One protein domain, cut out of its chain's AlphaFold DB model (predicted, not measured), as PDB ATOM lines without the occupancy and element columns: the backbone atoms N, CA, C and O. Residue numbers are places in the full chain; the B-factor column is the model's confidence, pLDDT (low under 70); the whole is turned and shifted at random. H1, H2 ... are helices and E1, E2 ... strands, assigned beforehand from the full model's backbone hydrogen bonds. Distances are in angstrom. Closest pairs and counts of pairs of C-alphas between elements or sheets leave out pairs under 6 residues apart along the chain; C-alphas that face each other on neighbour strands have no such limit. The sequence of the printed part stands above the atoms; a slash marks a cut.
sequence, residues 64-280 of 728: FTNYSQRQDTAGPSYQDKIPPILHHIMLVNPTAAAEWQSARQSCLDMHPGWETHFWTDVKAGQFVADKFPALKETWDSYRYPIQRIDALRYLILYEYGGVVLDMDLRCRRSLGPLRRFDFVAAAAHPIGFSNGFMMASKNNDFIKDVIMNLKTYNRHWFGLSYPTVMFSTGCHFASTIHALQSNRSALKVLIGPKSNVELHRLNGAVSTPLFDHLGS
ATOM      1  N   PHE A  64     -19.013 127.306  83.135       93.81
ATOM      2  CA  PHE A  64     -17.576 127.215  82.886       93.81
ATOM      3  C   PHE A  64     -16.687 127.949  83.901       93.81
ATOM      4  O   PHE A  64     -15.498 128.152  83.647       93.81
ATOM      5  N   THR A  65     -17.228 128.331  85.058       91.38
ATOM      6  CA  THR A  65     -16.474 129.065  86.084       91.38
ATOM      7  C   THR A  65     -15.483 128.164  86.815       91.38
ATOM      8  O   THR A  65     -14.385 128.615  87.132       91.38
ATOM      9  N   ASN A  66     -15.814 126.879  86.980       91.56
ATOM     10  CA  ASN A  66     -14.949 125.889  87.629       91.56
ATOM     11  C   ASN A  66     -13.853 125.299  86.724       91.56
ATOM     12  O   ASN A  66     -13.044 124.499  87.196       91.56
ATOM     13  N   TYR A  67     -13.808 125.661  85.439       93.00
ATOM     14  CA  TYR A  67     -12.781 125.184  84.511       93.00
ATOM     15  C   TYR A  67     -11.744 126.273  84.241       93.00
ATOM     16  O   TYR A  67     -12.074 127.451  84.058       93.00
ATOM     17  N   SER A  68     -10.476 125.865  84.155       93.19
ATOM     18  CA  SER A  68      -9.416 126.761  83.690       93.19
ATOM     19  C   SER A  68      -9.715 127.219  82.263       93.19
ATOM     20  O   SER A  68     -10.153 126.434  81.423       93.19
ATOM     21  N   GLN A  69      -9.442 128.492  81.969       91.69
ATOM     22  CA  GLN A  69      -9.707 129.093  80.660       91.69
ATOM     23  C   GLN A  69      -9.041 128.329  79.502       91.69
ATOM     24  O   GLN A  69      -9.592 128.300  78.405       91.69
ATOM     25  N   ARG A  70      -7.889 127.691  79.749       92.44
ATOM     26  CA  ARG A  70      -7.114 126.923  78.757       92.44
ATOM     27  C   ARG A  70      -7.115 125.413  79.006       92.44
ATOM     28  O   ARG A  70      -6.202 124.723  78.573       92.44
ATOM     29  N   GLN A  71      -8.101 124.891  79.732       94.62
ATOM     30  CA  GLN A  71      -8.199 123.451  79.953       94.62
ATOM     31  C   GLN A  71      -8.479 122.735  78.625       94.62
ATOM     32  O   GLN A  71      -9.540 122.912  78.037       94.62
ATOM     33  N   ASP A  72      -7.539 121.938  78.137       92.38
ATOM     34  CA  ASP A  72      -7.556 121.282  76.824       92.38
ATOM     35  C   ASP A  72      -8.177 119.875  76.841       92.38
ATOM     36  O   ASP A  72      -8.586 119.369  75.795       92.38
ATOM     37  N   THR A  73      -8.313 119.273  78.021       94.44
ATOM     38  CA  THR A  73      -8.893 117.939  78.244       94.44
ATOM     39  C   THR A  73     -10.188 117.994  79.057       94.44
ATOM     40  O   THR A  73     -10.507 118.979  79.732       94.44
ATOM     41  N   ALA A  74     -10.933 116.894  79.051       93.56
ATOM     42  CA  ALA A  74     -12.114 116.669  79.874       93.56
ATOM     43  C   ALA A  74     -11.847 116.730  81.394       93.56
ATOM     44  O   ALA A  74     -12.783 116.857  82.189       93.56
ATOM     45  N   GLY A  75     -10.577 116.660  81.800       89.81
ATOM     46  CA  GLY A  75     -10.135 116.543  83.183       89.81
ATOM     47  C   GLY A  75      -9.816 115.093  83.575       89.81
ATOM     48  O   GLY A  75     -10.232 114.153  82.904       89.81
ATOM     49  N   PRO A  76      -9.094 114.885  84.688       87.00
ATOM     50  CA  PRO A  76      -8.496 113.591  85.037       87.00
ATOM     51  C   PRO A  76      -9.513 112.478  85.329       87.00
ATOM     52  O   PRO A  76      -9.178 111.301  85.256       87.00
ATOM     53  N   SER A  77     -10.754 112.832  85.669       90.75
ATOM     54  CA  SER A  77     -11.821 111.874  85.984       90.75
ATOM     55  C   SER A  77     -12.604 111.392  84.759       90.75
ATOM     56  O   SER A  77     -13.520 110.584  84.909       90.75
ATOM     57  N   TYR A  78     -12.290 111.893  83.562       93.19
ATOM     58  CA  TYR A  78     -13.061 111.634  82.350       93.19
ATOM     59  C   TYR A  78     -12.149 111.294  81.174       93.19
ATOM     60  O   TYR A  78     -11.072 111.855  81.015       93.19
ATOM     61  N   GLN A  79     -12.609 110.380  80.322       94.31
ATOM     62  CA  GLN A  79     -11.939 110.082  79.064       94.31
ATOM     63  C   GLN A  79     -12.274 111.156  78.024       94.31
ATOM     64  O   GLN A  79     -13.444 111.491  77.834       94.31
ATOM     65  N   ASP A  80     -11.259 111.632  77.306       96.38
ATOM     66  CA  ASP A  80     -11.443 112.453  76.112       96.38
ATOM     67  C   ASP A  80     -11.964 111.591  74.955       96.38
ATOM     68  O   ASP A  80     -11.218 110.828  74.341       96.38
ATOM     69  N   LYS A  81     -13.257 111.710  74.656       96.75
ATOM     70  CA  LYS A  81     -13.920 110.983  73.567       96.75
ATOM     71  C   LYS A  81     -13.824 111.712  72.230       96.75
ATOM     72  O   LYS A  81     -13.722 111.083  71.180       96.75
ATOM     73  N   ILE A  82     -13.860 113.042  72.271       98.12
ATOM     74  CA  ILE A  82     -13.757 113.897  71.085       98.12
ATOM     75  C   ILE A  82     -12.278 114.200  70.825       98.12
ATOM     76  O   ILE A  82     -11.591 114.682  71.738       98.12
ATOM     77  N   PRO A  83     -11.757 113.923  69.615       98.00
ATOM     78  CA  PRO A  83     -10.364 114.205  69.295       98.00
ATOM     79  C   PRO A  83     -10.111 115.726  69.248       98.00
ATOM     80  O   PRO A  83     -11.020 116.488  68.913       98.00
ATOM     81  N   PRO A  84      -8.901 116.198  69.598       97.88
ATOM     82  CA  PRO A  84      -8.580 117.622  69.666       97.88
ATOM     83  C   PRO A  84      -8.303 118.187  68.262       97.88
ATOM     84  O   PRO A  84      -7.168 118.514  67.925       97.88
ATOM     85  N   ILE A  85      -9.343 118.253  67.426       98.50
ATOM     86  CA  ILE A  85      -9.275 118.713  66.035       98.50
ATOM     87  C   ILE A  85     -10.268 119.862  65.836       98.50
ATOM     88  O   ILE A  85     -11.445 119.727  66.165       98.50
ATOM     89  N   LEU A  86      -9.804 120.990  65.296       98.12
ATOM     90  CA  LEU A  86     -10.616 122.159  64.957       98.12
ATOM     91  C   LEU A  86     -10.804 122.276  63.446       98.12
ATOM     92  O   LEU A  86      -9.841 122.394  62.686       98.12
ATOM     93  N   HIS A  87     -12.054 122.348  63.010       98.25
ATOM     94  CA  HIS A  87     -12.433 122.505  61.616       98.25
ATOM     95  C   HIS A  87     -13.154 123.836  61.406       98.25
ATOM     96  O   HIS A  87     -14.152 124.128  62.060       98.25
ATOM     97  N   HIS A  88     -12.662 124.616  60.447       96.19
ATOM     98  CA  HIS A  88     -13.298 125.850  59.988       96.19
ATOM     99  C   HIS A  88     -13.557 125.755  58.483       96.19
ATOM    100  O   HIS A  88     -12.716 125.234  57.742       96.19
ATOM    101  N   ILE A  89     -14.713 126.240  58.032       94.00
ATOM    102  CA  ILE A  89     -15.193 126.061  56.659       94.00
ATOM    103  C   ILE A  89     -15.449 127.421  56.011       94.00
ATOM    104  O   ILE A  89     -16.174 128.247  56.556       94.00
ATOM    105  N   MET A  90     -14.894 127.627  54.817       88.69
ATOM    106  CA  MET A  90     -15.096 128.825  54.003       88.69
ATOM    107  C   MET A  90     -15.218 128.429  52.520       88.69
ATOM    108  O   MET A  90     -14.223 128.347  51.801       88.69
ATOM    109  N   LEU A  91     -16.451 128.146  52.076       81.69
ATOM    110  CA  LEU A  91     -16.799 127.725  50.698       81.69
ATOM    111  C   LEU A  91     -17.309 128.885  49.818       81.69
ATOM    112  O   LEU A  91     -18.055 128.699  48.861       81.69
ATOM    113  N   VAL A  92     -17.006 130.117  50.213       69.50
ATOM    114  CA  VAL A  92     -17.275 131.328  49.434       69.50
ATOM    115  C   VAL A  92     -16.071 132.235  49.636       69.50
ATOM    116  O   VAL A  92     -15.408 132.158  50.669       69.50
ATOM    117  N   ASN A  93     -15.777 133.096  48.666       60.28
ATOM    118  CA  ASN A  93     -14.707 134.080  48.769       60.28
ATOM    119  C   ASN A  93     -15.307 135.463  49.089       60.28
ATOM    120  O   ASN A  93     -15.839 136.096  48.170       60.28
ATOM    121  N   PRO A  94     -15.289 135.951  50.349       52.84
ATOM    122  CA  PRO A  94     -15.731 137.302  50.618       52.84
ATOM    123  C   PRO A  94     -14.614 138.174  51.183       52.84
ATOM    124  O   PRO A  94     -13.873 137.830  52.098       52.84
ATOM    125  N   THR A  95     -14.641 139.399  50.692       48.69
ATOM    126  CA  THR A  95     -14.112 140.651  51.235       48.69
ATOM    127  C   THR A  95     -14.466 140.946  52.714       48.69
ATOM    128  O   THR A  95     -14.185 142.041  53.173       48.69
ATOM    129  N   ALA A  96     -15.036 139.996  53.471       55.56
ATOM    130  CA  ALA A  96     -15.318 140.061  54.917       55.56
ATOM    131  C   ALA A  96     -14.259 139.299  55.750       55.56
ATOM    132  O   ALA A  96     -14.533 138.758  56.818       55.56
ATOM    133  N   ALA A  97     -13.038 139.194  55.218       62.50
ATOM    134  CA  ALA A  97     -12.026 138.272  55.713       62.50
ATOM    135  C   ALA A  97     -11.468 138.641  57.100       62.50
ATOM    136  O   ALA A  97     -11.127 137.741  57.856       62.50
ATOM    137  N   ALA A  98     -11.379 139.925  57.461       75.75
ATOM    138  CA  ALA A  98     -10.599 140.342  58.629       75.75
ATOM    139  C   ALA A  98     -11.225 139.924  59.973       75.75
ATOM    140  O   ALA A  98     -10.546 139.321  60.805       75.75
ATOM    141  N   GLU A  99     -12.517 140.188  60.186       80.38
ATOM    142  CA  GLU A  99     -13.184 139.862  61.456       80.38
ATOM    143  C   GLU A  99     -13.325 138.355  61.666       80.38
ATOM    144  O   GLU A  99     -13.059 137.857  62.758       80.38
ATOM    145  N   TRP A 100     -13.662 137.613  60.611       86.88
ATOM    146  CA  TRP A 100     -13.752 136.153  60.651       86.88
ATOM    147  C   TRP A 100     -12.385 135.490  60.824       86.88
ATOM    148  O   TRP A 100     -12.254 134.497  61.537       86.88
ATOM    149  N   GLN A 101     -11.333 136.048  60.219       88.62
ATOM    150  CA  GLN A 101      -9.965 135.594  60.479       88.62
ATOM    151  C   GLN A 101      -9.555 135.881  61.922       88.62
ATOM    152  O   GLN A 101      -8.955 135.013  62.549       88.62
ATOM    153  N   SER A 102      -9.916 137.045  62.466       91.00
ATOM    154  CA  SER A 102      -9.676 137.384  63.872       91.00
ATOM    155  C   SER A 102     -10.433 136.450  64.828       91.00
ATOM    156  O   SER A 102      -9.843 135.921  65.772       91.00
ATOM    157  N   ALA A 103     -11.713 136.173  64.560       92.50
ATOM    158  CA  ALA A 103     -12.520 135.224  65.323       92.50
ATOM    159  C   ALA A 103     -11.914 133.816  65.278       92.50
ATOM    160  O   ALA A 103     -11.611 133.245  66.328       92.50
ATOM    161  N   ARG A 104     -11.588 133.311  64.083       94.38
ATOM    162  CA  ARG A 104     -10.876 132.040  63.919       94.38
ATOM    163  C   ARG A 104      -9.552 132.022  64.685       94.38
ATOM    164  O   ARG A 104      -9.257 131.032  65.350       94.38
ATOM    165  N   GLN A 105      -8.755 133.089  64.609       95.50
ATOM    166  CA  GLN A 105      -7.458 133.159  65.284       95.50
ATOM    167  C   GLN A 105      -7.608 133.027  66.803       95.50
ATOM    168  O   GLN A 105      -6.886 132.240  67.406       95.50
ATOM    169  N   SER A 106      -8.610 133.674  67.407       96.44
ATOM    170  CA  SER A 106      -8.891 133.510  68.843       96.44
ATOM    171  C   SER A 106      -9.161 132.051  69.235       96.44
ATOM    172  O   SER A 106      -8.745 131.597  70.302       96.44
ATOM    173  N   CYS A 107      -9.811 131.280  68.355       96.88
ATOM    174  CA  CYS A 107     -10.049 129.859  68.574       96.88
ATOM    175  C   CYS A 107      -8.773 129.036  68.478       96.88
ATOM    176  O   CYS A 107      -8.596 128.125  69.282       96.88
ATOM    177  N   LEU A 108      -7.864 129.375  67.566       96.75
ATOM    178  CA  LEU A 108      -6.552 128.732  67.500       96.75
ATOM    179  C   LEU A 108      -5.719 129.022  68.753       96.75
ATOM    180  O   LEU A 108      -5.138 128.107  69.333       96.75
ATOM    181  N   ASP A 109      -5.718 130.272  69.211       96.12
ATOM    182  CA  ASP A 109      -4.935 130.713  70.368       96.12
ATOM    183  C   ASP A 109      -5.417 130.074  71.683       96.12
ATOM    184  O   ASP A 109      -4.620 129.831  72.595       96.12
ATOM    185  N   MET A 110      -6.719 129.778  71.788       96.12
ATOM    186  CA  MET A 110      -7.311 129.090  72.944       96.12
ATOM    187  C   MET A 110      -7.057 127.579  72.963       96.12
ATOM    188  O   MET A 110      -7.205 126.968  74.023       96.12
ATOM    189  N   HIS A 111      -6.654 126.984  71.838       96.56
ATOM    190  CA  HIS A 111      -6.463 125.537  71.689       96.56
ATOM    191  C   HIS A 111      -5.063 125.195  71.151       96.56
ATOM    192  O   HIS A 111      -4.932 124.569  70.091       96.56
ATOM    193  N   PRO A 112      -3.986 125.590  71.859       92.75
ATOM    194  CA  PRO A 112      -2.633 125.271  71.425       92.75
ATOM    195  C   PRO A 112      -2.436 123.748  71.382       92.75
ATOM    196  O   PRO A 112      -2.773 123.040  72.327       92.75
ATOM    197  N   GLY A 113      -1.889 123.240  70.277       92.06
ATOM    198  CA  GLY A 113      -1.610 121.810  70.091       92.06
ATOM    199  C   GLY A 113      -2.765 120.980  69.522       92.06
ATOM    200  O   GLY A 113      -2.566 119.796  69.259       92.06
ATOM    201  N   TRP A 114      -3.941 121.570  69.292       97.06
ATOM    202  CA  TRP A 114      -5.014 120.899  68.555       97.06
ATOM    203  C   TRP A 114      -4.678 120.850  67.059       97.06
ATOM    204  O   TRP A 114      -4.100 121.791  66.510       97.06
ATOM    205  N   GLU A 115      -5.047 119.761  66.385       98.00
ATOM    206  CA  GLU A 115      -4.956 119.679  64.926       98.00
ATOM    207  C   GLU A 115      -5.966 120.650  64.304       98.00
ATOM    208  O   GLU A 115      -7.058 120.851  64.834       98.00
ATOM    209  N   THR A 116      -5.617 121.293  63.189       97.38
ATOM    210  CA  THR A 116      -6.487 122.307  62.580       97.38
ATOM    211  C   THR A 116      -6.661 122.053  61.093       97.38
ATOM    212  O   THR A 116      -5.694 121.886  60.351       97.38
ATOM    213  N   HIS A 117      -7.910 122.083  60.634       96.75
ATOM    214  CA  HIS A 117      -8.242 122.027  59.218       96.75
ATOM    215  C   HIS A 117      -9.010 123.271  58.796       96.75
ATOM    216  O   HIS A 117      -9.938 123.733  59.465       96.75
ATOM    217  N   PHE A 118      -8.627 123.783  57.632       94.88
ATOM    218  CA  PHE A 118      -9.326 124.859  56.953       94.88
ATOM    219  C   PHE A 118      -9.838 124.356  55.604       94.88
ATOM    220  O   PHE A 118      -9.048 123.966  54.734       94.88
ATOM    221  N   TRP A 119     -11.161 124.337  55.464       94.81
ATOM    222  CA  TRP A 119     -11.869 123.769  54.325       94.81
ATOM    223  C   TRP A 119     -12.285 124.865  53.350       94.81
ATOM    224  O   TRP A 119     -13.015 125.784  53.709       94.81
ATOM    225  N   THR A 120     -11.825 124.736  52.111       91.38
ATOM    226  CA  THR A 120     -12.140 125.614  50.976       91.38
ATOM    227  C   THR A 120     -12.990 124.859  49.960       91.38
ATOM    228  O   THR A 120     -13.031 123.630  50.018       91.38
ATOM    229  N   ASP A 121     -13.615 125.547  48.997       88.81
ATOM    230  CA  ASP A 121     -14.402 124.902  47.927       88.81
ATOM    231  C   ASP A 121     -13.678 123.721  47.276       88.81
ATOM    232  O   ASP A 121     -14.246 122.639  47.137       88.81
ATOM    233  N   VAL A 122     -12.401 123.911  46.932       89.56
ATOM    234  CA  VAL A 122     -11.591 122.886  46.263       89.56
ATOM    235  C   VAL A 122     -11.368 121.684  47.181       89.56
ATOM    236  O   VAL A 122     -11.653 120.553  46.789       89.56
ATOM    237  N   LYS A 123     -10.909 121.917  48.420       94.12
ATOM    238  CA  LYS A 123     -10.637 120.836  49.382       94.12
ATOM    239  C   LYS A 123     -11.910 120.092  49.777       94.12
ATOM    240  O   LYS A 123     -11.887 118.874  49.899       94.12
ATOM    241  N   ALA A 124     -13.012 120.814  49.964       95.00
ATOM    242  CA  ALA A 124     -14.305 120.242  50.307       95.00
ATOM    243  C   ALA A 124     -14.863 119.396  49.159       95.00
ATOM    244  O   ALA A 124     -15.259 118.256  49.381       95.00
ATOM    245  N   GLY A 125     -14.846 119.914  47.926       93.88
ATOM    246  CA  GLY A 125     -15.323 119.180  46.755       93.88
ATOM    247  C   GLY A 125     -14.553 117.880  46.513       93.88
ATOM    248  O   GLY A 125     -15.176 116.850  46.256       93.88
ATOM    249  N   GLN A 126     -13.222 117.911  46.653       95.75
ATOM    250  CA  GLN A 126     -12.367 116.718  46.572       95.75
ATOM    251  C   GLN A 126     -12.668 115.732  47.703       95.75
ATOM    252  O   GLN A 126     -12.926 114.562  47.449       95.75
ATOM    253  N   PHE A 127     -12.739 116.215  48.943       97.56
ATOM    254  CA  PHE A 127     -13.061 115.385  50.099       97.56
ATOM    255  C   PHE A 127     -14.392 114.643  49.950       97.56
ATOM    256  O   PHE A 127     -14.458 113.443  50.212       97.56
ATOM    257  N   VAL A 128     -15.443 115.328  49.490       97.31
ATOM    258  CA  VAL A 128     -16.750 114.701  49.254       97.31
ATOM    259  C   VAL A 128     -16.669 113.674  48.125       97.31
ATOM    260  O   VAL A 128     -17.231 112.591  48.264       97.31
ATOM    261  N   ALA A 129     -15.955 113.973  47.036       96.38
ATOM    262  CA  ALA A 129     -15.778 113.036  45.927       96.38
ATOM    263  C   ALA A 129     -15.030 111.759  46.351       96.38
ATOM    264  O   ALA A 129     -15.440 110.662  45.974       96.38
ATOM    265  N   ASP A 130     -13.986 111.899  47.169       97.12
ATOM    266  CA  ASP A 130     -13.109 110.793  47.556       97.12
ATOM    267  C   ASP A 130     -13.702 109.938  48.685       97.12
ATOM    268  O   ASP A 130     -13.606 108.710  48.661       97.12
ATOM    269  N   LYS A 131     -14.309 110.574  49.695       97.56
ATOM    270  CA  LYS A 131     -14.784 109.903  50.919       97.56
ATOM    271  C   LYS A 131     -16.271 109.568  50.897       97.56
ATOM    272  O   LYS A 131     -16.679 108.581  51.504       97.56
ATOM    273  N   PHE A 132     -17.079 110.352  50.184       97.06
ATOM    274  CA  PHE A 132     -18.535 110.202  50.140       97.06
ATOM    275  C   PHE A 132     -19.084 110.241  48.701       97.06
ATOM    276  O   PHE A 132     -20.018 111.000  48.421       97.06
ATOM    277  N   PRO A 133     -18.576 109.401  47.775       96.50
ATOM    278  CA  PRO A 133     -18.951 109.458  46.359       96.50
ATOM    279  C   PRO A 133     -20.461 109.295  46.129       96.50
ATOM    280  O   PRO A 133     -21.033 109.950  45.261       96.50
ATOM    281  N   ALA A 134     -21.140 108.492  46.956       94.31
ATOM    282  CA  ALA A 134     -22.591 108.291  46.884       94.31
ATOM    283  C   ALA A 134     -23.418 109.558  47.193       94.31
ATOM    284  O   ALA A 134     -24.589 109.634  46.821       94.31
ATOM    285  N   LEU A 135     -22.830 110.548  47.872       94.88
ATOM    286  CA  LEU A 135     -23.463 111.834  48.177       94.88
ATOM    287  C   LEU A 135     -23.035 112.949  47.225       94.88
ATOM    288  O   LEU A 135     -23.560 114.054  47.341       94.88
ATOM    289  N   LYS A 136     -22.133 112.679  46.273       94.31
ATOM    290  CA  LYS A 136     -21.599 113.701  45.367       94.31
ATOM    291  C   LYS A 136     -22.690 114.365  44.526       94.31
ATOM    292  O   LYS A 136     -22.706 115.583  44.411       94.31
ATOM    293  N   GLU A 137     -23.639 113.581  44.017       95.12
ATOM    294  CA  GLU A 137     -24.792 114.098  43.269       95.12
ATOM    295  C   GLU A 137     -25.658 115.027  44.135       95.12
ATOM    296  O   GLU A 137     -25.975 116.145  43.733       95.12
ATOM    297  N   THR A 138     -25.987 114.601  45.360       94.50
ATOM    298  CA  THR A 138     -26.734 115.431  46.319       94.50
ATOM    299  C   THR A 138     -25.976 116.726  46.623       94.50
ATOM    300  O   THR A 138     -26.567 117.803  46.585       94.50
ATOM    301  N   TRP A 139     -24.668 116.628  46.875       94.62
ATOM    302  CA  TRP A 139     -23.783 117.757  47.151       94.62
ATOM    303  C   TRP A 139     -23.779 118.794  46.023       94.62
ATOM    304  O   TRP A 139     -23.906 119.989  46.287       94.62
ATOM    305  N   ASP A 140     -23.668 118.336  44.775       93.94
ATOM    306  CA  ASP A 140     -23.663 119.206  43.597       93.94
ATOM    307  C   ASP A 140     -25.043 119.824  43.329       93.94
ATOM    308  O   ASP A 140     -25.130 120.927  42.792       93.94
ATOM    309  N   SER A 141     -26.123 119.150  43.737       94.25
ATOM    310  CA  SER A 141     -27.491 119.655  43.578       94.25
ATOM    311  C   SER A 141     -27.886 120.757  44.570       94.25
ATOM    312  O   SER A 141     -28.940 121.374  44.405       94.25
ATOM    313  N   TYR A 142     -27.086 121.008  45.615       93.31
ATOM    314  CA  TYR A 142     -27.400 122.039  46.601       93.31
ATOM    315  C   TYR A 142     -27.346 123.434  45.979       93.31
ATOM    316  O   TYR A 142     -26.290 123.934  45.590       93.31
ATOM    317  N   ARG A 143     -28.509 124.091  45.947       89.25
ATOM    318  CA  ARG A 143     -28.686 125.410  45.339       89.25
ATOM    319  C   ARG A 143     -27.934 126.506  46.088       89.25
ATOM    320  O   ARG A 143     -27.407 127.420  45.459       89.25
ATOM    321  N   TYR A 144     -27.902 126.436  47.420       88.94
ATOM    322  CA  TYR A 144     -27.314 127.479  48.257       88.94
ATOM    323  C   TYR A 144     -25.957 127.038  48.827       88.94
ATOM    324  O   TYR A 144     -25.855 125.930  49.357       88.94
ATOM    325  N   PRO A 145     -24.908 127.888  48.797       89.69
ATOM    326  CA  PRO A 145     -23.601 127.556  49.373       89.69
ATOM    327  C   PRO A 145     -23.661 127.131  50.845       89.69
ATOM    328  O   PRO A 145     -22.956 126.208  51.240       89.69
ATOM    329  N   ILE A 146     -24.550 127.737  51.639       90.69
ATOM    330  CA  ILE A 146     -24.744 127.369  53.048       90.69
ATOM    331  C   ILE A 146     -25.203 125.913  53.221       90.69
ATOM    332  O   ILE A 146     -24.743 125.258  54.145       90.69
ATOM    333  N   GLN A 147     -25.987 125.349  52.290       94.44
ATOM    334  CA  GLN A 147     -26.366 123.931  52.355       94.44
ATOM    335  C   GLN A 147     -25.147 123.015  52.198       94.44
ATOM    336  O   GLN A 147     -25.044 121.991  52.873       94.44
ATOM    337  N   ARG A 148     -24.192 123.402  51.340       95.31
ATOM    338  CA  ARG A 148     -22.909 122.698  51.195       95.31
ATOM    339  C   ARG A 148     -22.064 122.838  52.459       95.31
ATOM    340  O   ARG A 148     -21.507 121.848  52.914       95.31
ATOM    341  N   ILE A 149     -22.010 124.027  53.064       95.06
ATOM    342  CA  ILE A 149     -21.305 124.241  54.339       95.06
ATOM    343  C   ILE A 149     -21.912 123.356  55.435       95.06
ATOM    344  O   ILE A 149     -21.176 122.591  56.054       95.06
ATOM    345  N   ASP A 150     -23.234 123.402  55.623       96.56
ATOM    346  CA  ASP A 150     -23.981 122.580  56.581       96.56
ATOM    347  C   ASP A 150     -23.695 121.086  56.394       96.56
ATOM    348  O   ASP A 150     -23.281 120.413  57.337       96.56
ATOM    349  N   ALA A 151     -23.877 120.577  55.169       97.69
ATOM    350  CA  ALA A 151     -23.629 119.179  54.843       97.69
ATOM    351  C   ALA A 151     -22.176 118.788  55.147       97.69
ATOM    352  O   ALA A 151     -21.925 117.734  55.732       97.69
ATOM    353  N   LEU A 152     -21.218 119.658  54.810       98.12
ATOM    354  CA  LEU A 152     -19.801 119.421  55.056       98.12
ATOM    355  C   LEU A 152     -19.481 119.317  56.551       98.12
ATOM    356  O   LEU A 152     -18.661 118.474  56.911       98.12
ATOM    357  N   ARG A 153     -20.144 120.102  57.421       98.06
ATOM    358  CA  ARG A 153     -19.959 120.006  58.883       98.06
ATOM    359  C   ARG A 153     -20.177 118.569  59.362       98.06
ATOM    360  O   ARG A 153     -19.346 118.035  60.093       98.06
ATOM    361  N   TYR A 154     -21.248 117.923  58.900       98.44
ATOM    362  CA  TYR A 154     -21.565 116.542  59.275       98.44
ATOM    363  C   TYR A 154     -20.548 115.548  58.701       98.44
ATOM    364  O   TYR A 154     -20.042 114.699  59.429       98.44
ATOM    365  N   LEU A 155     -20.199 115.679  57.416       98.38
ATOM    366  CA  LEU A 155     -19.250 114.778  56.746       98.38
ATOM    367  C   LEU A 155     -17.856 114.810  57.394       98.38
ATOM    368  O   LEU A 155     -17.239 113.763  57.590       98.38
ATOM    369  N   ILE A 156     -17.375 116.003  57.761       98.31
ATOM    370  CA  ILE A 156     -16.095 116.185  58.455       98.31
ATOM    371  C   ILE A 156     -16.140 115.545  59.843       98.31
ATOM    372  O   ILE A 156     -15.246 114.769  60.177       98.31
ATOM    373  N   LEU A 157     -17.175 115.843  60.639       98.50
ATOM    374  CA  LEU A 157     -17.314 115.290  61.988       98.50
ATOM    375  C   LEU A 157     -17.406 113.763  61.977       98.50
ATOM    376  O   LEU A 157     -16.900 113.118  62.889       98.50
ATOM    377  N   TYR A 158     -18.005 113.167  60.947       98.50
ATOM    378  CA  TYR A 158     -18.034 111.714  60.820       98.50
ATOM    379  C   TYR A 158     -16.641 111.127  60.551       98.50
ATOM    380  O   TYR A 158     -16.210 110.228  61.272       98.50
ATOM    381  N   GLU A 159     -15.920 111.654  59.555       98.19
ATOM    382  CA  GLU A 159     -14.623 111.110  59.123       98.19
ATOM    383  C   GLU A 159     -13.491 111.369  60.133       98.19
ATOM    384  O   GLU A 159     -12.652 110.495  60.386       98.19
ATOM    385  N   TYR A 160     -13.445 112.573  60.706       98.25
ATOM    386  CA  TYR A 160     -12.348 113.017  61.572       98.25
ATOM    387  C   TYR A 160     -12.737 113.061  63.053       98.25
ATOM    388  O   TYR A 160     -11.875 112.864  63.909       98.25
ATOM    389  N   GLY A 161     -14.019 113.252  63.375       98.25
ATOM    390  CA  GLY A 161     -14.437 113.701  64.704       98.25
ATOM    391  C   GLY A 161     -14.050 115.163  64.931       98.25
ATOM    392  O   GLY A 161     -13.831 115.916  63.989       98.25
ATOM    393  N   GLY A 162     -13.944 115.564  66.191       98.31
ATOM    394  CA  GLY A 162     -13.421 116.870  66.574       98.31
ATOM    395  C   GLY A 162     -14.516 117.913  66.702       98.31
ATOM    396  O   GLY A 162     -15.603 117.622  67.201       98.31
ATOM    397  N   VAL A 163     -14.200 119.143  66.310       98.38
ATOM    398  CA  VAL A 163     -15.037 120.321  66.525       98.38
ATOM    399  C   VAL A 163     -15.160 121.117  65.240       98.38
ATOM    400  O   VAL A 163     -14.158 121.499  64.640       98.38
ATOM    401  N   VAL A 164     -16.394 121.421  64.849       98.06
ATOM    402  CA  VAL A 164     -16.696 122.374  63.782       98.06
ATOM    403  C   VAL A 164     -17.243 123.654  64.405       98.06
ATOM    404  O   VAL A 164     -18.159 123.603  65.231       98.06
ATOM    405  N   LEU A 165     -16.675 124.786  63.991       96.06
ATOM    406  CA  LEU A 165     -17.078 126.129  64.404       96.06
ATOM    407  C   LEU A 165     -17.375 126.991  63.180       96.06
ATOM    408  O   LEU A 165     -16.652 126.935  62.178       96.06
ATOM    409  N   ASP A 166     -18.408 127.817  63.293       92.31
ATOM    410  CA  ASP A 166     -18.644 128.906  62.358       92.31
ATOM    411  C   ASP A 166     -17.525 129.949  62.411       92.31
ATOM    412  O   ASP A 166     -16.848 130.147  63.420       92.31
ATOM    413  N   MET A 167     -17.315 130.610  61.273       91.44
ATOM    414  CA  MET A 167     -16.236 131.583  61.086       91.44
ATOM    415  C   MET A 167     -16.424 132.863  61.915       91.44
ATOM    416  O   MET A 167     -15.475 133.627  62.071       91.44
ATOM    417  N   ASP A 168     -17.622 133.099  62.445       89.88
ATOM    418  CA  ASP A 168     -17.998 134.256  63.254       89.88
ATOM    419  C   ASP A 168     -18.098 133.944  64.761       89.88
ATOM    420  O   ASP A 168     -18.611 134.756  65.536       89.88
ATOM    421  N   LEU A 169     -17.561 132.798  65.196       94.00
ATOM    422  CA  LEU A 169     -17.391 132.452  66.605       94.00
ATOM    423  C   LEU A 169     -15.974 132.778  67.079       94.00
ATOM    424  O   LEU A 169     -14.999 132.139  66.687       94.00
ATOM    425  N   ARG A 170     -15.854 133.758  67.976       95.38
ATOM    426  CA  ARG A 170     -14.595 134.095  68.650       95.38
ATOM    427  C   ARG A 170     -14.505 133.342  69.975       95.38
ATOM    428  O   ARG A 170     -15.288 133.601  70.883       95.38
ATOM    429  N   CYS A 171     -13.550 132.430  70.118       96.81
ATOM    430  CA  CYS A 171     -13.399 131.631  71.331       96.81
ATOM    431  C   CYS A 171     -12.845 132.455  72.499       96.81
ATOM    432  O   CYS A 171     -11.790 133.082  72.410       96.81
ATOM    433  N   ARG A 172     -13.526 132.378  73.641       95.88
ATOM    434  CA  ARG A 172     -13.115 132.992  74.913       95.88
ATOM    435  C   ARG A 172     -12.435 132.001  75.853       95.88
ATOM    436  O   ARG A 172     -11.705 132.411  76.759       95.88
ATOM    437  N   ARG A 173     -12.711 130.707  75.673       95.31
ATOM    438  CA  ARG A 173     -12.214 129.597  76.497       95.31
ATOM    439  C   ARG A 173     -11.956 128.364  75.636       95.31
ATOM    440  O   ARG A 173     -12.511 128.236  74.547       95.31
ATOM    441  N   SER A 174     -11.146 127.452  76.163       96.12
ATOM    442  CA  SER A 174     -10.950 126.128  75.582       96.12
ATOM    443  C   SER A 174     -12.196 125.247  75.736       96.12
ATOM    444  O   SER A 174     -12.883 125.269  76.760       96.12
ATOM    445  N   LEU A 175     -12.451 124.424  74.721       97.44
ATOM    446  CA  LEU A 175     -13.546 123.459  74.621       97.44
ATOM    447  C   LEU A 175     -13.190 122.092  75.227       97.44
ATOM    448  O   LEU A 175     -14.010 121.175  75.209       97.44
ATOM    449  N   GLY A 176     -11.988 121.953  75.792       96.75
ATOM    450  CA  GLY A 176     -11.490 120.730  76.426       96.75
ATOM    451  C   GLY A 176     -12.474 120.042  77.379       96.75
ATOM    452  O   GLY A 176     -12.728 118.851  77.192       96.75
ATOM    453  N   PRO A 177     -13.118 120.751  78.331       96.69
ATOM    454  CA  PRO A 177     -14.062 120.135  79.265       96.69
ATOM    455  C   PRO A 177     -15.219 119.379  78.591       96.69
ATOM    456  O   PRO A 177     -15.716 118.394  79.138       96.69
ATOM    457  N   LEU A 178     -15.651 119.814  77.402       97.12
ATOM    458  CA  LEU A 178     -16.760 119.205  76.660       97.12
ATOM    459  C   LEU A 178     -16.377 117.883  75.979       97.12
ATOM    460  O   LEU A 178     -17.262 117.097  75.637       97.12
ATOM    461  N   ARG A 179     -15.078 117.577  75.848       97.00
ATOM    462  CA  ARG A 179     -14.570 116.357  75.190       97.00
ATOM    463  C   ARG A 179     -14.933 115.057  75.914       97.00
ATOM    464  O   ARG A 179     -14.735 113.986  75.350       97.00
ATOM    465  N   ARG A 180     -15.497 115.125  77.126       95.88
ATOM    466  CA  ARG A 180     -16.036 113.960  77.859       95.88
ATOM    467  C   ARG A 180     -17.297 113.351  77.247       95.88
ATOM    468  O   ARG A 180     -17.678 112.239  77.619       95.88
ATOM    469  N   PHE A 181     -17.989 114.086  76.382       96.25
ATOM    470  CA  PHE A 181     -19.222 113.645  75.731       96.25
ATOM    471  C   PHE A 181     -18.938 113.139  74.315       96.25
ATOM    472  O   PHE A 181     -17.942 113.521  73.722       96.25
ATOM    473  N   ASP A 182     -19.799 112.277  73.768       95.56
ATOM    474  CA  ASP A 182     -19.629 111.739  72.406       95.56
ATOM    475  C   ASP A 182     -20.127 112.690  71.315       95.56
ATOM    476  O   ASP A 182     -19.634 112.661  70.191       95.56
ATOM    477  N   PHE A 183     -21.105 113.529  71.644       98.06
ATOM    478  CA  PHE A 183     -21.620 114.591  70.792       98.06
ATOM    479  C   PHE A 183     -22.019 115.777  71.668       98.06
ATOM    480  O   PHE A 183     -22.618 115.573  72.727       98.06
ATOM    481  N   VAL A 184     -21.701 116.994  71.228       98.00
ATOM    482  CA  VAL A 184     -22.102 118.248  71.874       98.00
ATOM    483  C   VAL A 184     -22.493 119.271  70.814       98.00
ATOM    484  O   VAL A 184     -21.741 119.492  69.873       98.00
ATOM    485  N   ALA A 185     -23.617 119.954  71.003       97.38
ATOM    486  CA  ALA A 185     -23.968 121.164  70.256       97.38
ATOM    487  C   ALA A 185     -24.588 122.219  71.182       97.38
ATOM    488  O   ALA A 185     -25.070 121.882  72.262       97.38
ATOM    489  N   ALA A 186     -24.594 123.492  70.784       94.81
ATOM    490  CA  ALA A 186     -25.280 124.546  71.540       94.81
ATOM    491  C   ALA A 186     -26.795 124.514  71.295       94.81
ATOM    492  O   ALA A 186     -27.234 124.225  70.186       94.81
ATOM    493  N   ALA A 187     -27.613 124.839  72.296       91.56
ATOM    494  CA  ALA A 187     -29.051 125.011  72.097       91.56
ATOM    495  C   ALA A 187     -29.339 126.117  71.060       91.56
ATOM    496  O   ALA A 187     -28.666 127.148  71.036       91.56
ATOM    497  N   ALA A 188     -30.352 125.913  70.216       87.75
ATOM    498  CA  ALA A 188     -30.831 126.914  69.264       87.75
ATOM    499  C   ALA A 188     -32.057 127.662  69.804       87.75
ATOM    500  O   ALA A 188     -32.755 127.194  70.707       87.75
ATOM    501  N   HIS A 189     -32.332 128.819  69.202       77.75
ATOM    502  CA  HIS A 189     -33.562 129.577  69.390       77.75
ATOM    503  C   HIS A 189     -34.401 129.527  68.095       77.75
ATOM    504  O   HIS A 189     -33.842 129.747  67.022       77.75
ATOM    505  N   PRO A 190     -35.725 129.280  68.149       69.75
ATOM    506  CA  PRO A 190     -36.534 129.041  69.348       69.75
ATOM    507  C   PRO A 190     -36.452 127.598  69.880       69.75
ATOM    508  O   PRO A 190     -36.707 127.380  71.065       69.75
ATOM    509  N   ILE A 191     -36.110 126.617  69.035       83.94
ATOM    510  CA  ILE A 191     -36.048 125.199  69.411       83.94
ATOM    511  C   ILE A 191     -34.938 124.448  68.671       83.94
ATOM    512  O   ILE A 191     -34.552 124.842  67.574       83.94
ATOM    513  N   GLY A 192     -34.457 123.347  69.256       90.88
ATOM    514  CA  GLY A 192     -33.419 122.501  68.673       90.88
ATOM    515  C   GLY A 192     -32.015 122.822  69.188       90.88
ATOM    516  O   GLY A 192     -31.840 123.413  70.259       90.88
ATOM    517  N   PHE A 193     -31.011 122.435  68.408       94.50
ATOM    518  CA  PHE A 193     -29.605 122.779  68.614       94.50
ATOM    519  C   PHE A 193     -29.038 123.482  67.377       94.50
ATOM    520  O   PHE A 193     -29.489 123.228  66.265       94.50
ATOM    521  N   SER A 194     -28.063 124.370  67.564       92.81
ATOM    522  CA  SER A 194     -27.372 125.086  66.494       92.81
ATOM    523  C   SER A 194     -26.313 124.195  65.855       92.81
ATOM    524  O   SER A 194     -25.539 123.544  66.554       92.81
ATOM    525  N   ASN A 195     -26.244 124.200  64.526       93.00
ATOM    526  CA  ASN A 195     -25.190 123.522  63.776       93.00
ATOM    527  C   ASN A 195     -23.957 124.419  63.533       93.00
ATOM    528  O   ASN A 195     -23.012 123.959  62.895       93.00
ATOM    529  N   GLY A 196     -23.939 125.652  64.057       91.38
ATOM    530  CA  GLY A 196     -22.780 126.555  63.998       91.38
ATOM    531  C   GLY A 196     -21.676 126.234  65.014       91.38
ATOM    532  O   GLY A 196     -20.523 126.616  64.837       91.38
ATOM    533  N   PHE A 197     -22.003 125.464  66.056       96.00
ATOM    534  CA  PHE A 197     -21.037 124.840  66.960       96.00
ATOM    535  C   PHE A 197     -21.438 123.392  67.211       96.00
ATOM    536  O   PHE A 197     -22.480 123.123  67.815       96.00
ATOM    537  N   MET A 198     -20.593 122.461  66.773       98.00
ATOM    538  CA  MET A 198     -20.787 121.031  66.994       98.00
ATOM    539  C   MET A 198     -19.462 120.344  67.305       98.00
ATOM    540  O   MET A 198     -18.439 120.619  66.680       98.00
ATOM    541  N   MET A 199     -19.502 119.400  68.235       98.31
ATOM    542  CA  MET A 199     -18.400 118.513  68.577       98.31
ATOM    543  C   MET A 199     -18.880 117.066  68.485       98.31
ATOM    544  O   MET A 199     -19.978 116.762  68.951       98.31
ATOM    545  N   ALA A 200     -18.069 116.165  67.934       98.56
ATOM    546  CA  ALA A 200     -18.409 114.745  67.878       98.56
ATOM    547  C   ALA A 200     -17.172 113.840  67.949       98.56
ATOM    548  O   ALA A 200     -16.091 114.190  67.475       98.56
ATOM    549  N   SER A 201     -17.335 112.645  68.512       98.25
ATOM    550  CA  SER A 201     -16.366 111.563  68.356       98.25
ATOM    551  C   SER A 201     -16.294 111.111  66.893       98.25
ATOM    552  O   SER A 201     -17.240 111.262  66.115       98.25
ATOM    553  N   LYS A 202     -15.147 110.565  66.488       97.88
ATOM    554  CA  LYS A 202     -14.985 110.011  65.141       97.88
ATOM    555  C   LYS A 202     -15.945 108.835  64.933       97.88
ATOM    556  O   LYS A 202     -16.109 108.020  65.837       97.88
ATOM    557  N   ASN A 203     -16.529 108.719  63.738       97.62
ATOM    558  CA  ASN A 203     -17.535 107.710  63.387       97.62
ATOM    559  C   ASN A 203     -18.795 107.736  64.274       97.62
ATOM    560  O   ASN A 203     -19.407 106.695  64.498       97.62
ATOM    561  N   ASN A 204     -19.191 108.906  64.785       97.69
ATOM    562  CA  ASN A 204     -20.381 109.039  65.622       97.69
ATOM    563  C   ASN A 204     -21.666 108.593  64.885       97.69
ATOM    564  O   ASN A 204     -21.969 109.089  63.797       97.69
ATOM    565  N   ASP A 205     -22.434 107.688  65.502       96.81
ATOM    566  CA  ASP A 205     -23.634 107.086  64.899       96.81
ATOM    567  C   ASP A 205     -24.732 108.112  64.593       96.81
ATOM    568  O   ASP A 205     -25.359 108.057  63.538       96.81
ATOM    569  N   PHE A 206     -24.926 109.111  65.458       97.25
ATOM    570  CA  PHE A 206     -25.909 110.160  65.198       97.25
ATOM    571  C   PHE A 206     -25.513 111.020  63.994       97.25
ATOM    572  O   PHE A 206     -26.351 111.308  63.140       97.25
ATOM    573  N   ILE A 207     -24.235 111.388  63.869       98.19
ATOM    574  CA  ILE A 207     -23.756 112.127  62.692       98.19
ATOM    575  C   ILE A 207     -23.941 111.290  61.418       98.19
ATOM    576  O   ILE A 207     -24.351 111.827  60.388       98.19
ATOM    577  N   LYS A 208     -23.712 109.973  61.486       97.44
ATOM    578  CA  LYS A 208     -23.991 109.053  60.374       97.44
ATOM    579  C   LYS A 208     -25.461 109.096  59.954       97.44
ATOM    580  O   LYS A 208     -25.743 109.198  58.761       97.44
ATOM    581  N   ASP A 209     -26.383 109.072  60.912       97.44
ATOM    582  CA  ASP A 209     -27.820 109.158  60.643       97.44
ATOM    583  C   ASP A 209     -28.210 110.499  60.012       97.44
ATOM    584  O   ASP A 209     -29.018 110.532  59.079       97.44
ATOM    585  N   VAL A 210     -27.610 111.607  60.462       97.94
ATOM    586  CA  VAL A 210     -27.790 112.928  59.835       97.94
ATOM    587  C   VAL A 210     -27.341 112.880  58.371       97.94
ATOM    588  O   VAL A 210     -28.103 113.261  57.483       97.94
ATOM    589  N   ILE A 211     -26.152 112.333  58.097       98.12
ATOM    590  CA  ILE A 211     -25.599 112.197  56.741       98.12
ATOM    591  C   ILE A 211     -26.506 111.342  55.846       98.12
ATOM    592  O   ILE A 211     -26.809 111.730  54.716       98.12
ATOM    593  N   MET A 212     -26.983 110.198  56.346       96.38
ATOM    594  CA  MET A 212     -27.863 109.294  55.597       96.38
ATOM    595  C   MET A 212     -29.191 109.950  55.197       96.38
ATOM    596  O   MET A 212     -29.784 109.574  54.184       96.38
ATOM    597  N   ASN A 213     -29.649 110.953  55.951       96.44
ATOM    598  CA  ASN A 213     -30.898 111.660  55.688       96.44
ATOM    599  C   ASN A 213     -30.743 112.907  54.799       96.44
ATOM    600  O   ASN A 213     -31.758 113.424  54.327       96.44
ATOM    601  N   LEU A 214     -29.519 113.349  54.483       96.38
ATOM    602  CA  LEU A 214     -29.275 114.536  53.645       96.38
ATOM    603  C   LEU A 214     -29.984 114.459  52.283       96.38
ATOM    604  O   LEU A 214     -30.575 115.438  51.835       96.38
ATOM    605  N   LYS A 215     -29.974 113.286  51.634       94.19
ATOM    606  CA  LYS A 215     -30.657 113.079  50.344       94.19
ATOM    607  C   LYS A 215     -32.181 113.140  50.482       94.19
ATOM    608  O   LYS A 215     -32.852 113.730  49.644       94.19
ATOM    609  N   THR A 216     -32.727 112.541  51.538       92.06
ATOM    610  CA  THR A 216     -34.176 112.434  51.774       92.06
ATOM    611  C   THR A 216     -34.822 113.801  52.021       92.06
ATOM    612  O   THR A 216     -35.925 114.067  51.524       92.06
ATOM    613  N   TYR A 217     -34.118 114.670  52.751       93.12
ATOM    614  CA  TYR A 217     -34.584 116.003  53.142       93.12
ATOM    615  C   TYR A 217     -34.140 117.121  52.181       93.12
ATOM    616  O   TYR A 217     -34.601 118.253  52.323       93.12
ATOM    617  N   ASN A 218     -33.328 116.829  51.155       93.00
ATOM    618  CA  ASN A 218     -32.988 117.796  50.106       93.00
ATOM    619  C   ASN A 218     -34.213 118.116  49.227       93.00
ATOM    620  O   ASN A 218     -34.489 117.446  48.228       93.00
ATOM    621  N   ARG A 219     -34.991 119.123  49.634       87.12
ATOM    622  CA  ARG A 219     -36.249 119.538  49.002       87.12
ATOM    623  C   ARG A 219     -36.268 121.044  48.774       87.12
ATOM    624  O   ARG A 219     -35.749 121.807  49.579       87.12
ATOM    625  N   HIS A 220     -36.937 121.464  47.705       83.50
ATOM    626  CA  HIS A 220     -37.149 122.873  47.384       83.50
ATOM    627  C   HIS A 220     -38.488 123.346  47.957       83.50
ATOM    628  O   HIS A 220     -39.549 122.925  47.494       83.50
ATOM    629  N   TRP A 221     -38.452 124.230  48.953       77.06
ATOM    630  CA  TRP A 221     -39.647 124.668  49.677       77.06
ATOM    631  C   TRP A 221     -40.234 125.935  49.059       77.06
ATOM    632  O   TRP A 221     -39.900 127.043  49.464       77.06
ATOM    633  N   PHE A 222     -41.101 125.771  48.054       75.56
ATOM    634  CA  PHE A 222     -41.862 126.858  47.409       75.56
ATOM    635  C   PHE A 222     -41.011 128.045  46.909       75.56
ATOM    636  O   PHE A 222     -41.496 129.169  46.815       75.56
ATOM    637  N   GLY A 223     -39.732 127.813  46.596       70.81
ATOM    638  CA  GLY A 223     -38.795 128.865  46.187       70.81
ATOM    639  C   GLY A 223     -38.281 129.757  47.325       70.81
ATOM    640  O   GLY A 223     -37.531 130.686  47.052       70.81
ATOM    641  N   LEU A 224     -38.638 129.466  48.579       75.00
ATOM    642  CA  LEU A 224     -38.160 130.173  49.765       75.00
ATOM    643  C   LEU A 224     -36.791 129.615  50.181       75.00
ATOM    644  O   LEU A 224     -36.645 128.416  50.439       75.00
ATOM    645  N   SER A 225     -35.783 130.478  50.231       82.75
ATOM    646  CA  SER A 225     -34.398 130.138  50.562       82.75
ATOM    647  C   SER A 225     -34.229 129.676  52.011       82.75
ATOM    648  O   SER A 225     -33.685 128.597  52.235       82.75
ATOM    649  N   TYR A 226     -34.777 130.409  52.983       80.19
ATOM    650  CA  TYR A 226     -34.632 130.120  54.408       80.19
ATOM    651  C   TYR A 226     -35.171 128.736  54.813       80.19
ATOM    652  O   TYR A 226     -34.400 127.940  55.353       80.19
ATOM    653  N   PRO A 227     -36.435 128.363  54.519       84.62
ATOM    654  CA  PRO A 227     -36.935 127.034  54.861       84.62
ATOM    655  C   PRO A 227     -36.264 125.947  54.019       84.62
ATOM    656  O   PRO A 227     -36.072 124.843  54.519       84.62
ATOM    657  N   THR A 228     -35.848 126.249  52.780       88.81
ATOM    658  CA  THR A 228     -35.075 125.297  51.973       88.81
ATOM    659  C   THR A 228     -33.773 124.926  52.669       88.81
ATOM    660  O   THR A 228     -33.513 123.743  52.826       88.81
ATOM    661  N   VAL A 229     -33.006 125.903  53.157       90.31
ATOM    662  CA  VAL A 229     -31.757 125.665  53.895       90.31
ATOM    663  C   VAL A 229     -32.025 124.960  55.231       90.31
ATOM    664  O   VAL A 229     -31.480 123.885  55.496       90.31
ATOM    665  N   MET A 230     -32.906 125.530  56.058       89.88
ATOM    666  CA  MET A 230     -33.161 125.066  57.427       89.88
ATOM    667  C   MET A 230     -33.701 123.636  57.487       89.88
ATOM    668  O   MET A 230     -33.323 122.878  58.381       89.88
ATOM    669  N   PHE A 231     -34.569 123.259  56.543       92.88
ATOM    670  CA  PHE A 231     -35.214 121.945  56.518       92.88
ATOM    671  C   PHE A 231     -34.453 120.887  55.717       92.88
ATOM    672  O   PHE A 231     -34.773 119.709  55.860       92.88
ATOM    673  N   SER A 232     -33.461 121.270  54.902       94.25
ATOM    674  CA  SER A 232     -32.639 120.305  54.163       94.25
ATOM    675  C   SER A 232     -31.369 119.898  54.896       94.25
ATOM    676  O   SER A 232     -31.016 118.724  54.910       94.25
ATOM    677  N   THR A 233     -30.643 120.877  55.434       95.94
ATOM    678  CA  THR A 233     -29.267 120.696  55.930       95.94
ATOM    679  C   THR A 233     -28.998 121.480  57.207       95.94
ATOM    680  O   THR A 233     -28.096 121.110  57.958       95.94
ATOM    681  N   GLY A 234     -29.774 122.531  57.471       94.06
ATOM    682  CA  GLY A 234     -29.589 123.424  58.606       94.06
ATOM    683  C   GLY A 234     -29.930 122.813  59.968       94.06
ATOM    684  O   GLY A 234     -30.212 121.621  60.123       94.06
ATOM    685  N   CYS A 235     -29.922 123.668  60.986       93.12
ATOM    686  CA  CYS A 235     -30.097 123.266  62.378       93.12
ATOM    687  C   CYS A 235     -31.476 122.651  62.681       93.12
ATOM    688  O   CYS A 235     -31.563 121.740  63.507       93.12
ATOM    689  N   HIS A 236     -32.543 123.065  61.982       92.75
ATOM    690  CA  HIS A 236     -33.878 122.467  62.142       92.75
ATOM    691  C   HIS A 236     -33.898 121.021  61.644       92.75
ATOM    692  O   HIS A 236     -34.348 120.140  62.371       92.75
ATOM    693  N   PHE A 237     -33.342 120.754  60.459       96.06
ATOM    694  CA  PHE A 237     -33.154 119.398  59.936       96.06
ATOM    695  C   PHE A 237     -32.374 118.510  60.916       96.06
ATOM    696  O   PHE A 237     -32.854 117.445  61.303       96.06
ATOM    697  N   ALA A 238     -31.203 118.962  61.371       96.94
ATOM    698  CA  ALA A 238     -30.367 118.174  62.274       96.94
ATOM    699  C   ALA A 238     -31.056 117.922  63.631       96.94
ATOM    700  O   ALA A 238     -30.987 116.819  64.178       96.94
ATOM    701  N   SER A 239     -31.799 118.912  64.133       96.12
ATOM    702  CA  SER A 239     -32.621 118.789  65.343       96.12
ATOM    703  C   SER A 239     -33.791 117.819  65.164       96.12
ATOM    704  O   SER A 239     -34.098 117.069  66.088       96.12
ATOM    705  N   THR A 240     -34.414 117.775  63.981       95.19
ATOM    706  CA  THR A 240     -35.428 116.767  63.635       95.19
ATOM    707  C   THR A 240     -34.839 115.364  63.675       95.19
ATOM    708  O   THR A 240     -35.430 114.491  64.306       95.19
ATOM    709  N   ILE A 241     -33.662 115.135  63.082       96.19
ATOM    710  CA  ILE A 241     -33.012 113.817  63.152       96.19
ATOM    711  C   ILE A 241     -32.677 113.447  64.601       96.19
ATOM    712  O   ILE A 241     -32.899 112.309  64.997       96.19
ATOM    713  N   HIS A 242     -32.227 114.404  65.419       96.00
ATOM    714  CA  HIS A 242     -31.951 114.188  66.849       96.00
ATOM    715  C   HIS A 242     -33.207 113.829  67.648       96.00
ATOM    716  O   HIS A 242     -33.165 112.915  68.469       96.00
ATOM    717  N   ALA A 243     -34.337 114.490  67.386       93.69
ATOM    718  CA  ALA A 243     -35.612 114.198  68.041       93.69
ATOM    719  C   ALA A 243     -36.216 112.841  67.632       93.69
ATOM    720  O   ALA A 243     -37.046 112.303  68.362       93.69
ATOM    721  N   LEU A 244     -35.807 112.282  66.488       92.25
ATOM    722  CA  LEU A 244     -36.225 110.955  66.025       92.25
ATOM    723  C   LEU A 244     -35.399 109.808  66.627       92.25
ATOM    724  O   LEU A 244     -35.777 108.645  66.474       92.25
ATOM    725  N   GLN A 245     -34.289 110.107  67.306       93.56
ATOM    726  CA  GLN A 245     -33.451 109.092  67.939       93.56
ATOM    727  C   GLN A 245     -34.174 108.466  69.133       93.56
ATOM    728  O   GLN A 245     -34.676 109.167  70.011       93.56
ATOM    729  N   SER A 246     -34.180 107.134  69.197       89.94
ATOM    730  CA  SER A 246     -34.802 106.388  70.300       89.94
ATOM    731  C   SER A 246     -34.068 106.576  71.631       89.94
ATOM    732  O   SER A 246     -34.684 106.501  72.691       89.94
ATOM    733  N   ASN A 247     -32.759 106.837  71.584       91.31
ATOM    734  CA  ASN A 247     -31.928 107.118  72.748       91.31
ATOM    735  C   ASN A 247     -31.094 108.380  72.509       91.31
ATOM    736  O   ASN A 247     -30.161 108.383  71.708       91.31
ATOM    737  N   ARG A 248     -31.403 109.448  73.250       92.88
ATOM    738  CA  ARG A 248     -30.742 110.759  73.120       92.88
ATOM    739  C   ARG A 248     -29.691 111.006  74.208       92.88
ATOM    740  O   ARG A 248     -29.082 112.069  74.250       92.88
ATOM    741  N   SER A 249     -29.436 110.031  75.086       91.38
ATOM    742  CA  SER A 249     -28.584 110.206  76.273       91.38
ATOM    743  C   SER A 249     -27.138 110.614  75.971       91.38
ATOM    744  O   SER A 249     -26.553 111.380  76.738       91.38
ATOM    745  N   ALA A 250     -26.566 110.150  74.858       91.62
ATOM    746  CA  ALA A 250     -25.215 110.506  74.417       91.62
ATOM    747  C   ALA A 250     -25.164 111.796  73.572       91.62
ATOM    748  O   ALA A 250     -24.083 112.333  73.338       91.62
ATOM    749  N   LEU A 251     -26.320 112.304  73.130       95.00
ATOM    750  CA  LEU A 251     -26.442 113.373  72.139       95.00
ATOM    751  C   LEU A 251     -26.599 114.727  72.821       95.00
ATOM    752  O   LEU A 251     -27.683 115.315  72.826       95.00
ATOM    753  N   LYS A 252     -25.525 115.188  73.458       96.50
ATOM    754  CA  LYS A 252     -25.617 116.281  74.413       96.50
ATOM    755  C   LYS A 252     -25.863 117.640  73.763       96.50
ATOM    756  O   LYS A 252     -25.248 117.996  72.764       96.50
ATOM    757  N   VAL A 253     -26.741 118.425  74.384       96.19
ATOM    758  CA  VAL A 253     -27.022 119.814  74.007       96.19
ATOM    759  C   VAL A 253     -26.670 120.725  75.177       96.19
ATOM    760  O   VAL A 253     -27.188 120.572  76.286       96.19
ATOM    761  N   LEU A 254     -25.759 121.663  74.930       95.25
ATOM    762  CA  LEU A 254     -25.317 122.667  75.882       95.25
ATOM    763  C   LEU A 254     -26.353 123.791  75.964       95.25
ATOM    764  O   LEU A 254     -26.640 124.471  74.979       95.25
ATOM    765  N   ILE A 255     -26.894 123.988  77.160       92.06
ATOM    766  CA  ILE A 255     -27.843 125.049  77.497       92.06
ATOM    767  C   ILE A 255     -27.389 125.740  78.783       92.06
ATOM    768  O   ILE A 255     -26.555 125.215  79.525       92.06
ATOM    769  N   GLY A 256     -27.901 126.941  79.042       89.38
ATOM    770  CA  GLY A 256     -27.656 127.621  80.304       89.38
ATOM    771  C   GLY A 256     -28.383 126.994  81.504       89.38
ATOM    772  O   GLY A 256     -29.261 126.142  81.340       89.38
ATOM    773  N   PRO A 257     -28.030 127.405  82.736       87.88
ATOM    774  CA  PRO A 257     -28.742 126.983  83.939       87.88
ATOM    775  C   PRO A 257     -30.206 127.451  83.906       87.88
ATOM    776  O   PRO A 257     -30.549 128.388  83.193       87.88
ATOM    777  N   LYS A 258     -31.072 126.862  84.745       83.94
ATOM    778  CA  LYS A 258     -32.503 127.236  84.829       83.94
ATOM    779  C   LYS A 258     -32.732 128.742  85.050       83.94
ATOM    780  O   LYS A 258     -33.754 129.262  84.623       83.94
ATOM    781  N   SER A 259     -31.794 129.437  85.702       86.44
ATOM    782  CA  SER A 259     -31.838 130.889  85.924       86.44
ATOM    783  C   SER A 259     -31.556 131.726  84.672       86.44
ATOM    784  O   SER A 259     -31.996 132.868  84.605       86.44
ATOM    785  N   ASN A 260     -30.826 131.185  83.695       88.44
ATOM    786  CA  ASN A 260     -30.516 131.841  82.430       88.44
ATOM    787  C   ASN A 260     -30.307 130.783  81.339       88.44
ATOM    788  O   ASN A 260     -29.176 130.398  81.045       88.44
ATOM    789  N   VAL A 261     -31.400 130.311  80.740       85.75
ATOM    790  CA  VAL A 261     -31.365 129.266  79.702       85.75
ATOM    791  C   VAL A 261     -30.710 129.732  78.396       85.75
ATOM    792  O   VAL A 261     -30.208 128.904  77.637       85.75
ATOM    793  N   GLU A 262     -30.648 131.046  78.166       86.81
ATOM    794  CA  GLU A 262     -30.066 131.657  76.965       86.81
ATOM    795  C   GLU A 262     -28.531 131.711  76.990       86.81
ATOM    796  O   GLU A 262     -27.926 131.996  75.965       86.81
ATOM    797  N   LEU A 263     -27.887 131.383  78.121       91.94
ATOM    798  CA  LEU A 263     -26.443 131.573  78.344       91.94
ATOM    799  C   LEU A 263     -25.529 131.033  77.225       91.94
ATOM    800  O   LEU A 263     -24.459 131.590  76.998       91.94
ATOM    801  N   HIS A 264     -25.933 129.946  76.561       92.88
ATOM    802  CA  HIS A 264     -25.164 129.290  75.491       92.88
ATOM    803  C   HIS A 264     -25.848 129.322  74.122       92.88
ATOM    804  O   HIS A 264     -25.360 128.687  73.191       92.88
ATOM    805  N   ARG A 265     -26.985 130.010  73.980       90.81
ATOM    806  CA  ARG A 265     -27.693 130.090  72.697       90.81
ATOM    807  C   ARG A 265     -26.984 131.085  71.781       90.81
ATOM    808  O   ARG A 265     -26.795 132.242  72.137       90.81
ATOM    809  N   LEU A 266     -26.607 130.626  70.591       86.94
ATOM    810  CA  LEU A 266     -25.916 131.428  69.577       86.94
ATOM    811  C   LEU A 266     -26.953 132.107  68.671       86.94
ATOM    812  O   LEU A 266     -27.267 131.602  67.596       86.94
ATOM    813  N   ASN A 267     -27.552 133.205  69.140       81.94
ATOM    814  CA  ASN A 267     -28.579 133.946  68.402       81.94
ATOM    815  C   ASN A 267     -28.226 135.436  68.318       81.94
ATOM    816  O   ASN A 267     -28.173 136.111  69.344       81.94
ATOM    817  N   GLY A 268     -27.998 135.940  67.102       82.38
ATOM    818  CA  GLY A 268     -27.529 137.312  66.877       82.38
ATOM    819  C   GLY A 268     -26.164 137.582  67.516       82.38
ATOM    820  O   GLY A 268     -25.452 136.650  67.883       82.38
ATOM    821  N   ALA A 269     -25.775 138.849  67.648       85.94
ATOM    822  CA  ALA A 269     -24.535 139.206  68.330       85.94
ATOM    823  C   ALA A 269     -24.678 138.974  69.846       85.94
ATOM    824  O   ALA A 269     -25.472 139.644  70.509       85.94
ATOM    825  N   VAL A 270     -23.939 138.011  70.403       89.38
ATOM    826  CA  VAL A 270     -24.069 137.616  71.816       89.38
ATOM    827  C   VAL A 270     -22.745 137.118  72.389       89.38
ATOM    828  O   VAL A 270     -21.979 136.426  71.722       89.38
ATOM    829  N   SER A 271     -22.487 137.451  73.655       93.44
ATOM    830  CA  SER A 271     -21.348 136.935  74.416       93.44
ATOM    831  C   SER A 271     -21.809 135.810  75.341       93.44
ATOM    832  O   SER A 271     -22.647 136.007  76.221       93.44
ATOM    833  N   THR A 272     -21.260 134.620  75.132       93.56
ATOM    834  CA  THR A 272     -21.478 133.411  75.937       93.56
ATOM    835  C   THR A 272     -20.201 133.090  76.726       93.56
ATOM    836  O   THR A 272     -19.131 133.628  76.425       93.56
ATOM    837  N   PRO A 273     -20.229 132.177  77.717       94.38
ATOM    838  CA  PRO A 273     -19.012 131.767  78.422       94.38
ATOM    839  C   PRO A 273     -17.911 131.204  77.508       94.38
ATOM    840  O   PRO A 273     -16.731 131.301  77.852       94.38
ATOM    841  N   LEU A 274     -18.288 130.617  76.366       95.50
ATOM    842  CA  LEU A 274     -17.367 129.984  75.420       95.50
ATOM    843  C   LEU A 274     -16.997 130.883  74.242       95.50
ATOM    844  O   LEU A 274     -15.853 130.833  73.792       95.50
ATOM    845  N   PHE A 275     -17.929 131.705  73.762       95.88
ATOM    846  CA  PHE A 275     -17.794 132.432  72.501       95.88
ATOM    847  C   PHE A 275     -18.331 133.857  72.583       95.88
ATOM    848  O   PHE A 275     -19.386 134.073  73.171       95.88
ATOM    849  N   ASP A 276     -17.673 134.789  71.900       94.31
ATOM    850  CA  ASP A 276     -18.340 135.975  71.364       94.31
ATOM    851  C   ASP A 276     -18.808 135.642  69.944       94.31
ATOM    852  O   ASP A 276     -17.991 135.392  69.057       94.31
ATOM    853  N   HIS A 277     -20.120 135.580  69.742       91.12
ATOM    854  CA  HIS A 277     -20.733 135.344  68.441       91.12
ATOM    855  C   HIS A 277     -20.983 136.691  67.768       91.12
ATOM    856  O   HIS A 277     -21.684 137.532  68.331       91.12
ATOM    857  N   LEU A 278     -20.407 136.907  66.582       84.81
ATOM    858  CA  LEU A 278     -20.520 138.189  65.874       84.81
ATOM    859  C   LEU A 278     -21.896 138.376  65.210       84.81
ATOM    860  O   LEU A 278     -22.229 139.483  64.801       84.81
ATOM    861  N   GLY A 279     -22.713 137.318  65.127       73.31
ATOM    862  CA  GLY A 279     -24.092 137.404  64.645       73.31
ATOM    863  C   GLY A 279     -24.213 137.549  63.129       73.31
ATOM    864  O   GLY A 279     -25.133 138.224  62.660       73.31
ATOM    865  N   SER A 280     -23.316 136.938  62.344       63.22
ATOM    866  CA  SER A 280     -23.349 137.091  60.891       63.22
ATOM    867  C   SER A 280     -24.533 136.307  60.302       63.22
ATOM    868  O   SER A 280     -24.535 135.087  60.170       63.22
TER     869      SER A 280
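AT A GLANCE: This is residues 64 to 280 of the 728 residues of a protein of Colletotrichum incanum (UniProt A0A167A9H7). A twisted six-stranded sheet runs through the domain, with H4 and H8 packed over one face, H6 beyond them, H2 near E1 and E2, and H3 and H7 farther from the sheet. H1 packs on the small two-stranded sheet E4 E8, away from those helices. The printed part has 217 residues with nine named helices and eight named strands, in the order E1 H1 E2 H2 H3 H4 E3 E4 H5 E5 E6 H6 H7 H8 E7 H9 E8. The large sheet is mixed, in the order E2 E1 E3 E6 E5 E7, and the class is mixed, helices and strands. The whole is compact, with a radius of gyration of the C-alphas of 16.5 A and spans of 47 by 42 by 32 A.

IN THESE COORDINATES: E2 is residues 115 to 120 and E1 85 to 90, each 16.8 A long from first to last C-alpha; C-alpha 85 is at (-9.275, 118.713, 66.035). E3 is 162 to 165, E6 193 to 200, E5 183 to 187 and E7 251 to 254; E6 bends by 101 degrees at residue 196. H4, 145 to 160, spans 22.1 A and H1, 97 to 110, 20.1 A. H2 is 121 to 131, H3 133 to 141, H5 176 to 180, H6 205 to 217, H7 225 to 232, H8 235 to 243 and H9 261 to 264. E4 is 169 to 171; E8, 275 to 277, ends at C-alpha 277 (-20.733, 135.344, 68.441).

HOW THE PARTS SIT: Within hydrogen-bond range are N 88 and O 117 at 3.0 A in parallel E2 and E1, N 87 and O 163 at 2.8 A in parallel E1 and E3, N 164 and O 198 at 2.9 A in antiparallel E3 and E6, N 199 and O 184 at 2.8 A in the hairpin E5 and E6, and N 254 and O 185 at 2.8 A in parallel E5 and E7. E1, H1 and E2 form a strand-helix-strand unit, two parallel neighbour strands with a helix between, its crossover right-handed. H2 and H4 make two layers with the sheet, helices on one face; H4's height over the sheet is 7.6 A. H8 lies on the same face as H4, over E6. The hub H6 touches H4 with H4's residues 151 to 158 alone, closest at C-alphas Tyr 154 and Ile 207, 6.0 A. H1, H5 and H9 only graze the sheet. Antiparallel E4 and E8 have N 170 and O 276 at 2.9 A. Every O i to N i+4 pair is within range in H1, H2, H7 and H8, but 3 of 5 in H3, 11 of 12 in H4, 7 of 9 in H6 and 0 of 1 in H5, where 1 of 2 O i to N i+3 pairs is; H9 is too short for such a pair.

THE WHOLE: The C-alphas farthest apart, of Pro 76 and Phe 222, are 52.0 A apart. The printed part has no cut and no long link; residues 64 to 84 hold no named element. Mean pLDDT of the printed part is 91.9, under 70 at residues 92 to 97, 190 and 280.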